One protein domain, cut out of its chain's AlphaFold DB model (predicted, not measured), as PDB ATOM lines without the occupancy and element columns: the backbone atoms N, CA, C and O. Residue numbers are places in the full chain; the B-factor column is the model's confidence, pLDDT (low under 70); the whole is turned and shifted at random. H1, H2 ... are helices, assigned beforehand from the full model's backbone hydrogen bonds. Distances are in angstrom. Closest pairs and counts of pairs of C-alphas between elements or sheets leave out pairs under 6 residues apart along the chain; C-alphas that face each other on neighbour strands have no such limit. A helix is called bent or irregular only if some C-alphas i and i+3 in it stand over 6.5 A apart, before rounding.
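Overview. This is residues 2 to 59 of the 283 residues of an uncharacterized protein of Pseudoroseicyclus aestuarii (UniProt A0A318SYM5). Five short helices cross one another at large angles: H2 and H4 cross in the middle, H3 packs on H4 at one end of the longest axis, and H1 and H5 lie toward the other end, where the beginning of H1 meets the end of H5. The printed part has 58 residues, with five named helices in the order H1 to H5 and no named strand; the class is all helix. It is compact, with a radius of gyration of the C-alphas of 10.9 A and spans of 33 by 22 by 14 A.

Along the chain. Find C-alpha 4 at (-41.928, -19.478, 2.740); there H1 begins, residues 4 to 11. After Gly 12 look for H2, residues 13 to 18. H3, residues 21 to 31, is 15.4 A long. H4, residues 34 to 44, is 14.6 A long and irregular: C-alphas 39 and 42 are 7.0 A apart. H5, residues 47 to 57, runs 15.3 A to C-alpha 57 at (-37.320, -17.897, 5.085).

Arrangement. Start at H1, which touches H2 only at the corner; their closest C-alphas, Ile 8 and Ala 14, are 5.5 A apart. Look next at Phe 16 and Ala 41, the closest C-alphas of H2 and H4, 5.0 A apart; these helices touch at a steep tilt of 57 degrees, the same way. H3 touches H4, closest at C-alphas Ile 28 and Arg 34, 5.2 A, at a steep tilt of 68 degrees, only just short of about perpendicular. H5 touches H1, closest at C-alphas Arg 4 and Ala 57, 5.4 A. H3 is apart from H1 and H5. In H1, H2, H3 and H5 every O i to N i+4 pair is within hydrogen-bond range; H4 has 3 of 7, and 6 of 8 O i to N i+3 pairs.

Size, cuts and confidence. The C-alphas of Gly 32 and His 59, the two farthest apart, are 33.9 A apart. The printed part has no cut, and its four links between helices are tight. Mean pLDDT of the printed part is 85.0; look for values under 70 at residues 2 to 9, of which 4 to 9 belong to H1.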
ATOM      1  N   LYS A   2     -47.498 -22.206   4.182       55.00
ATOM      2  CA  LYS A   2     -46.748 -22.768   3.050       55.00
ATOM      3  C   LYS A   2     -45.249 -22.599   3.296       55.00
ATOM      4  O   LYS A   2     -44.856 -21.725   4.073       55.00
ATOM      5  N   ASP A   3     -44.435 -23.403   2.623       64.69
ATOM      6  CA  ASP A   3     -43.001 -23.153   2.584       64.69
ATOM      7  C   ASP A   3     -42.748 -21.715   2.110       64.69
ATOM      8  O   ASP A   3     -43.125 -21.325   1.003       64.69
ATOM      9  N   ARG A   4     -42.155 -20.902   2.988       66.06
ATOM     10  CA  ARG A   4     -41.928 -19.478   2.740       66.06
ATOM     11  C   ARG A   4     -41.004 -19.294   1.537       66.06
ATOM     12  O   ARG A   4     -41.180 -18.336   0.797       66.06
ATOM     13  N   LEU A   5     -40.101 -20.243   1.289       62.38
ATOM     14  CA  LEU A   5     -39.252 -20.284   0.102       62.38
ATOM     15  C   LEU A   5     -40.073 -20.502  -1.174       62.38
ATOM     16  O   LEU A   5     -39.925 -19.743  -2.130       62.38
ATOM     17  N   SER A   6     -41.008 -21.455  -1.167       66.44
ATOM     18  CA  SER A   6     -41.961 -21.655  -2.266       66.44
ATOM     19  C   SER A   6     -42.883 -20.447  -2.508       66.44
ATOM     20  O   SER A   6     -43.189 -20.129  -3.657       66.44
ATOM     21  N   GLU A   7     -43.295 -19.716  -1.463       68.31
ATOM     22  CA  GLU A   7     -44.062 -18.470  -1.617       68.31
ATOM     23  C   GLU A   7     -43.199 -17.340  -2.193       68.31
ATOM     24  O   GLU A   7     -43.663 -16.562  -3.030       68.31
ATOM     25  N   ILE A   8     -41.940 -17.256  -1.761       66.19
ATOM     26  CA  ILE A   8     -40.974 -16.253  -2.209       66.19
ATOM     27  C   ILE A   8     -40.601 -16.466  -3.682       66.19
ATOM     28  O   ILE A   8     -40.643 -15.508  -4.453       66.19
ATOM     29  N   ILE A   9     -40.268 -17.699  -4.072       69.75
ATOM     30  CA  ILE A   9     -39.800 -18.040  -5.424       69.75
ATOM     31  C   ILE A   9     -40.978 -18.283  -6.378       69.75
ATOM     32  O   ILE A   9     -40.944 -17.848  -7.525       69.75
ATOM     33  N   GLY A  10     -42.029 -18.972  -5.923       70.00
ATOM     34  CA  GLY A  10     -43.143 -19.413  -6.766       70.00
ATOM     35  C   GLY A  10     -44.286 -18.403  -6.877       70.00
ATOM     36  O   GLY A  10     -44.696 -18.063  -7.986       70.00
ATOM     37  N   ASP A  11     -44.820 -17.921  -5.747       74.69
ATOM     38  CA  ASP A  11     -45.901 -16.918  -5.740       74.69
ATOM     39  C   ASP A  11     -45.353 -15.488  -5.962       74.69
ATOM     40  O   ASP A  11     -46.088 -14.619  -6.432       74.69
ATOM     41  N   GLY A  12     -44.074 -15.238  -5.648       81.62
ATOM     42  CA  GLY A  12     -43.328 -14.021  -5.998       81.62
ATOM     43  C   GLY A  12     -43.794 -12.732  -5.306       81.62
ATOM     44  O   GLY A  12     -43.255 -11.653  -5.537       81.62
ATOM     45  N   ARG A  13     -44.774 -12.824  -4.400       85.25
ATOM     46  CA  ARG A  13     -45.359 -11.679  -3.679       85.25
ATOM     47  C   ARG A  13     -44.364 -10.942  -2.796       85.25
ATOM     48  O   ARG A  13     -44.344  -9.717  -2.795       85.25
ATOM     49  N   ALA A  14     -43.560 -11.688  -2.041       84.75
ATOM     50  CA  ALA A  14     -42.533 -11.107  -1.183       84.75
ATOM     51  C   ALA A  14     -41.450 -10.407  -2.015       84.75
ATOM     52  O   ALA A  14     -41.000  -9.326  -1.648       84.75
ATOM     53  N   ALA A  15     -41.100 -10.980  -3.172       86.19
ATOM     54  CA  ALA A  15     -40.180 -10.355  -4.110       86.19
ATOM     55  C   ALA A  15     -40.763  -9.077  -4.725       86.19
ATOM     56  O   ALA A  15     -40.096  -8.050  -4.758       86.19
ATOM     57  N   PHE A  16     -42.031  -9.108  -5.132       91.38
ATOM     58  CA  PHE A  16     -42.728  -7.941  -5.670       91.38
ATOM     59  C   PHE A  16     -42.822  -6.794  -4.659       91.38
ATOM     60  O   PHE A  16     -42.637  -5.640  -5.026       91.38
ATOM     61  N   ALA A  17     -43.056  -7.102  -3.381       90.81
ATOM     62  CA  ALA A  17     -43.156  -6.101  -2.321       90.81
ATOM     63  C   ALA A  17     -41.830  -5.377  -2.015       90.81
ATOM     64  O   ALA A  17     -41.870  -4.272  -1.480       90.81
ATOM     65  N   LEU A  18     -40.678  -5.977  -2.344       89.69
ATOM     66  CA  LEU A  18     -39.358  -5.357  -2.170       89.69
ATOM     67  C   LEU A  18     -38.973  -4.400  -3.304       89.69
ATOM     68  O   LEU A  18     -38.054  -3.600  -3.134       89.69
ATOM     69  N   LEU A  19     -39.648  -4.478  -4.451       90.31
ATOM     70  CA  LEU A  19     -39.431  -3.544  -5.553       90.31
ATOM     71  C   LEU A  19     -39.943  -2.150  -5.173       90.31
ATOM     72  O   LEU A  19     -40.916  -2.019  -4.423       90.31
ATOM     73  N   ARG A  20     -39.331  -1.096  -5.724       92.88
ATOM     74  CA  ARG A  20     -39.859   0.269  -5.575       92.88
ATOM     75  C   ARG A  20     -41.241   0.355  -6.227       92.88
ATOM     76  O   ARG A  20     -41.550  -0.404  -7.141       92.88
ATOM     77  N   LYS A  21     -42.090   1.285  -5.775       92.44
ATOM     78  CA  LYS A  21     -43.463   1.425  -6.305       92.44
ATOM     79  C   LYS A  21     -43.496   1.667  -7.821       92.44
ATOM     80  O   LYS A  21     -44.383   1.154  -8.493       92.44
ATOM     81  N   GLU A  22     -42.518   2.403  -8.339       92.50
ATOM     82  CA  GLU A  22     -42.345   2.663  -9.774       92.50
ATOM     83  C   GLU A  22     -42.065   1.364 -10.546       92.50
ATOM     84  O   GLU A  22     -42.775   1.041 -11.495       92.50
ATOM     85  N   ASP A  23     -41.119   0.554 -10.062       91.69
ATOM     86  CA  ASP A  23     -40.778  -0.750 -10.648       91.69
ATOM     87  C   ASP A  23     -41.940  -1.750 -10.559       91.69
ATOM     88  O   ASP A  23     -42.150  -2.561 -11.463       91.69
ATOM     89  N   GLN A  24     -42.719  -1.698  -9.472       92.06
ATOM     90  CA  GLN A  24     -43.927  -2.508  -9.310       92.06
ATOM     91  C   GLN A  24     -44.955  -2.190 -10.397       92.06
ATOM     92  O   GLN A  24     -45.493  -3.117 -11.008       92.06
ATOM     93  N   GLN A  25     -45.226  -0.904 -10.638       92.12
ATOM     94  CA  GLN A  25     -46.186  -0.475 -11.652       92.12
ATOM     95  C   GLN A  25     -45.687  -0.814 -13.061       92.12
ATOM     96  O   GLN A  25     -46.416  -1.454 -13.814       92.12
ATOM     97  N   ALA A  26     -44.417  -0.532 -13.366       92.94
ATOM     98  CA  ALA A  26     -43.808  -0.880 -14.648       92.94
ATOM     99  C   ALA A  26     -43.888  -2.389 -14.945       92.94
ATOM    100  O   ALA A  26     -44.185  -2.799 -16.066       92.94
ATOM    101  N   LEU A  27     -43.680  -3.241 -13.934       92.38
ATOM    102  CA  LEU A  27     -43.785  -4.693 -14.087       92.38
ATOM    103  C   LEU A  27     -45.239  -5.164 -14.263       92.38
ATOM    104  O   LEU A  27     -45.492  -6.146 -14.964       92.38
ATOM    105  N   ILE A  28     -46.204  -4.490 -13.628       94.50
ATOM    106  CA  ILE A  28     -47.634  -4.747 -13.851       94.50
ATOM    107  C   ILE A  28     -48.005  -4.419 -15.296       94.50
ATOM    108  O   ILE A  28     -48.652  -5.252 -15.937       94.50
ATOM    109  N   ASP A  29     -47.563  -3.266 -15.790       93.62
ATOM    110  CA  ASP A  29     -47.838  -2.794 -17.146       93.62
ATOM    111  C   ASP A  29     -47.190  -3.726 -18.186       93.62
ATOM    112  O   ASP A  29     -47.866  -4.189 -19.103       93.62
ATOM    113  N   GLU A  30     -45.930  -4.134 -17.975       94.00
ATOM    114  CA  GLU A  30     -45.212  -5.092 -18.833       94.00
ATOM    115  C   GLU A  30     -45.911  -6.461 -18.900       94.00
ATOM    116  O   GLU A  30     -46.016  -7.080 -19.960       94.00
ATOM    117  N   LYS A  31     -46.376  -6.983 -17.758       93.25
ATOM    118  CA  LYS A  31     -46.968  -8.330 -17.692       93.25
ATOM    119  C   LYS A  31     -48.479  -8.352 -17.935       93.25
ATOM    120  O   LYS A  31     -49.061  -9.445 -18.003       93.25
ATOM    121  N   GLY A  32     -49.119  -7.183 -18.013       91.69
ATOM    122  CA  GLY A  32     -50.564  -6.992 -18.178       91.69
ATOM    123  C   GLY A  32     -51.416  -7.545 -17.028       91.69
ATOM    124  O   GLY A  32     -52.631  -7.687 -17.150       91.69
ATOM    125  N   SER A  33     -50.794  -7.955 -15.920       93.75
ATOM    126  CA  SER A  33     -51.488  -8.516 -14.762       93.75
ATOM    127  C   SER A  33     -50.579  -8.557 -13.547       93.75
ATOM    128  O   SER A  33     -49.494  -9.142 -13.589       93.75
ATOM    129  N   ARG A  34     -51.095  -8.083 -12.410       91.88
ATOM    130  CA  ARG A  34     -50.410  -8.157 -11.115       91.88
ATOM    131  C   ARG A  34     -49.927  -9.563 -10.764       91.88
ATOM    132  O   ARG A  34     -48.805  -9.732 -10.313       91.88
ATOM    133  N   ARG A  35     -50.727 -10.599 -11.021       88.56
ATOM    134  CA  ARG A  35     -50.355 -11.984 -10.675       88.56
ATOM    135  C   ARG A  35     -49.237 -12.548 -11.562       88.56
ATOM    136  O   ARG A  35     -48.585 -13.523 -11.188       88.56
ATOM    137  N   ARG A  36     -49.061 -12.010 -12.771       88.44
ATOM    138  CA  ARG A  36     -47.922 -12.348 -13.638       88.44
ATOM    139  C   ARG A  36     -46.690 -11.545 -13.223       88.44
ATOM    140  O   ARG A  36     -45.623 -12.137 -13.121       88.44
ATOM    141  N   ALA A  37     -46.877 -10.266 -12.895       90.75
ATOM    142  CA  ALA A  37     -45.835  -9.400 -12.353       90.75
ATOM    143  C   ALA A  37     -45.224  -9.976 -11.067       90.75
ATOM    144  O   ALA A  37     -44.014 -10.171 -11.020       90.75
ATOM    145  N   GLU A  38     -46.057 -10.363 -10.090       90.75
ATOM    146  CA  GLU A  38     -45.630 -11.006  -8.838       90.75
ATOM    147  C   GLU A  38     -44.730 -12.219  -9.119       90.75
ATOM    148  O   GLU A  38     -43.595 -12.256  -8.658       90.75
ATOM    149  N   ARG A  39     -45.163 -13.145  -9.985       87.81
ATOM    150  CA  ARG A  39     -44.374 -14.335 -10.357       87.81
ATOM    151  C   ARG A  39     -43.049 -14.022 -11.053       87.81
ATOM    152  O   ARG A  39     -42.105 -14.790 -10.925       87.81
ATOM    153  N   SER A  40     -42.966 -12.916 -11.791       89.25
ATOM    154  CA  SER A  40     -41.730 -12.491 -12.461       89.25
ATOM    155  C   SER A  40     -40.817 -11.613 -11.599       89.25
ATOM    156  O   SER A  40     -39.674 -11.370 -11.985       89.25
ATOM    157  N   ALA A  41     -41.289 -11.141 -10.441       90.50
ATOM    158  CA  ALA A  41     -40.585 -10.157  -9.622       90.50
ATOM    159  C   ALA A  41     -39.237 -10.665  -9.093       90.50
ATOM    160  O   ALA A  41     -38.297  -9.887  -8.959       90.50
ATOM    161  N   TRP A  42     -39.111 -11.976  -8.866       88.50
ATOM    162  CA  TRP A  42     -37.864 -12.605  -8.418       88.50
ATOM    163  C   TRP A  42     -36.667 -12.290  -9.333       88.50
ATOM    164  O   TRP A  42     -35.556 -12.028  -8.862       88.50
ATOM    165  N   GLY A  43     -36.900 -12.244 -10.649       87.88
ATOM    166  CA  GLY A  43     -35.873 -11.929 -11.642       87.88
ATOM    167  C   GLY A  43     -35.399 -10.473 -11.611       87.88
ATOM    168  O   GLY A  43     -34.306 -10.192 -12.088       87.88
ATOM    169  N   ARG A  44     -36.175  -9.558 -11.014       88.50
ATOM    170  CA  ARG A  44     -35.859  -8.120 -10.933       88.50
ATOM    171  C   ARG A  44     -35.073  -7.726  -9.680       88.50
ATOM    172  O   ARG A  44     -34.530  -6.631  -9.638       88.50
ATOM    173  N   LEU A  45     -35.023  -8.595  -8.674       89.75
ATOM    174  CA  LEU A  45     -34.281  -8.337  -7.441       89.75
ATOM    175  C   LEU A  45     -32.767  -8.428  -7.648       89.75
ATOM    176  O   LEU A  45     -32.295  -9.210  -8.472       89.75
ATOM    177  N   THR A  46     -32.007  -7.687  -6.846       93.31
ATOM    178  CA  THR A  46     -30.556  -7.887  -6.733       93.31
ATOM    179  C   THR A  46     -30.244  -9.185  -5.984       93.31
ATOM    180  O   THR A  46     -31.081  -9.716  -5.245       93.31
ATOM    181  N   ASP A  47     -29.025  -9.704  -6.128       90.31
ATOM    182  CA  ASP A  47     -28.608 -10.924  -5.421       90.31
ATOM    183  C   ASP A  47     -28.649 -10.763  -3.898       90.31
ATOM    184  O   ASP A  47     -29.028 -11.692  -3.184       90.31
ATOM    185  N   GLU A  48     -28.355  -9.565  -3.394       90.25
ATOM    186  CA  GLU A  48     -28.465  -9.241  -1.974       90.25
ATOM    187  C   GLU A  48     -29.918  -9.314  -1.482       90.25
ATOM    188  O   GLU A  48     -30.198  -9.934  -0.455       90.25
ATOM    189  N   GLN A  49     -30.868  -8.772  -2.251       90.19
ATOM    190  CA  GLN A  49     -32.296  -8.848  -1.927       90.19
ATOM    191  C   GLN A  49     -32.812 -10.292  -1.970       90.19
ATOM    192  O   GLN A  49     -33.551 -10.715  -1.076       90.19
ATOM    193  N   ARG A  50     -32.394 -11.077  -2.972       87.88
ATOM    194  CA  ARG A  50     -32.739 -12.506  -3.068       87.88
ATOM    195  C   ARG A  50     -32.193 -13.283  -1.875       87.88
ATOM    196  O   ARG A  50     -32.937 -14.031  -1.239       87.88
ATOM    197  N   ARG A  51     -30.918 -13.074  -1.531       87.12
ATOM    198  CA  ARG A  51     -30.276 -13.696  -0.366       87.12
ATOM    199  C   ARG A  51     -30.981 -13.305   0.931       87.12
ATOM    200  O   ARG A  51     -31.224 -14.175   1.762       87.12
ATOM    201  N   GLY A  52     -31.351 -12.034   1.088       86.31
ATOM    202  CA  GLY A  52     -32.102 -11.542   2.241       86.31
ATOM    203  C   GLY A  52     -33.446 -12.252   2.409       86.31
ATOM    204  O   GLY A  52     -33.750 -12.739   3.496       86.31
ATOM    205  N   LEU A  53     -34.219 -12.403   1.328       83.44
ATOM    206  CA  LEU A  53     -35.482 -13.148   1.348       83.44
ATOM    207  C   LEU A  53     -35.290 -14.624   1.719       83.44
ATOM    208  O   LEU A  53     -36.050 -15.167   2.520       83.44
ATOM    209  N   ILE A  54     -34.256 -15.264   1.171       83.50
ATOM    210  CA  ILE A  54     -33.912 -16.658   1.471       83.50
ATOM    211  C   ILE A  54     -33.535 -16.816   2.955       83.50
ATOM    212  O   ILE A  54     -34.046 -17.706   3.630       83.50
ATOM    213  N   LEU A  55     -32.716 -15.917   3.508       83.75
ATOM    214  CA  LEU A  55     -32.359 -15.927   4.932       83.75
ATOM    215  C   LEU A  55     -33.576 -15.692   5.836       83.75
ATOM    216  O   LEU A  55     -33.733 -16.383   6.842       83.75
ATOM    217  N   GLN A  56     -34.476 -14.783   5.454       81.56
ATOM    218  CA  GLN A  56     -35.735 -14.563   6.172       81.56
ATOM    219  C   GLN A  56     -36.635 -15.805   6.169       81.56
ATOM    220  O   GLN A  56     -37.376 -16.024   7.131       81.56
ATOM    221  N   ALA A  57     -36.589 -16.632   5.120       76.19
ATOM    222  CA  ALA A  57     -37.320 -17.897   5.085       76.19
ATOM    223  C   ALA A  57     -36.829 -18.887   6.156       76.19
ATOM    224  O   ALA A  57     -37.644 -19.610   6.724       76.19
ATOM    225  N   GLY A  58     -35.538 -18.848   6.494       78.69
ATOM    226  CA  GLY A  58     -34.913 -19.689   7.519       78.69
ATOM    227  C   GLY A  58     -34.987 -19.166   8.955       78.69
ATOM    228  O   GLY A  58     -34.332 -19.738   9.832       78.69
ATOM    229  N   HIS A  59     -35.722 -18.075   9.192       83.44
ATOM    230  CA  HIS A  59     -35.795 -17.397  10.485       83.44
ATOM    231  C   HIS A  59     -36.284 -18.326  11.609       83.44
ATOM    232  O   HIS A  59     -37.327 -18.975  11.494       83.44
TER     233      HIS A  59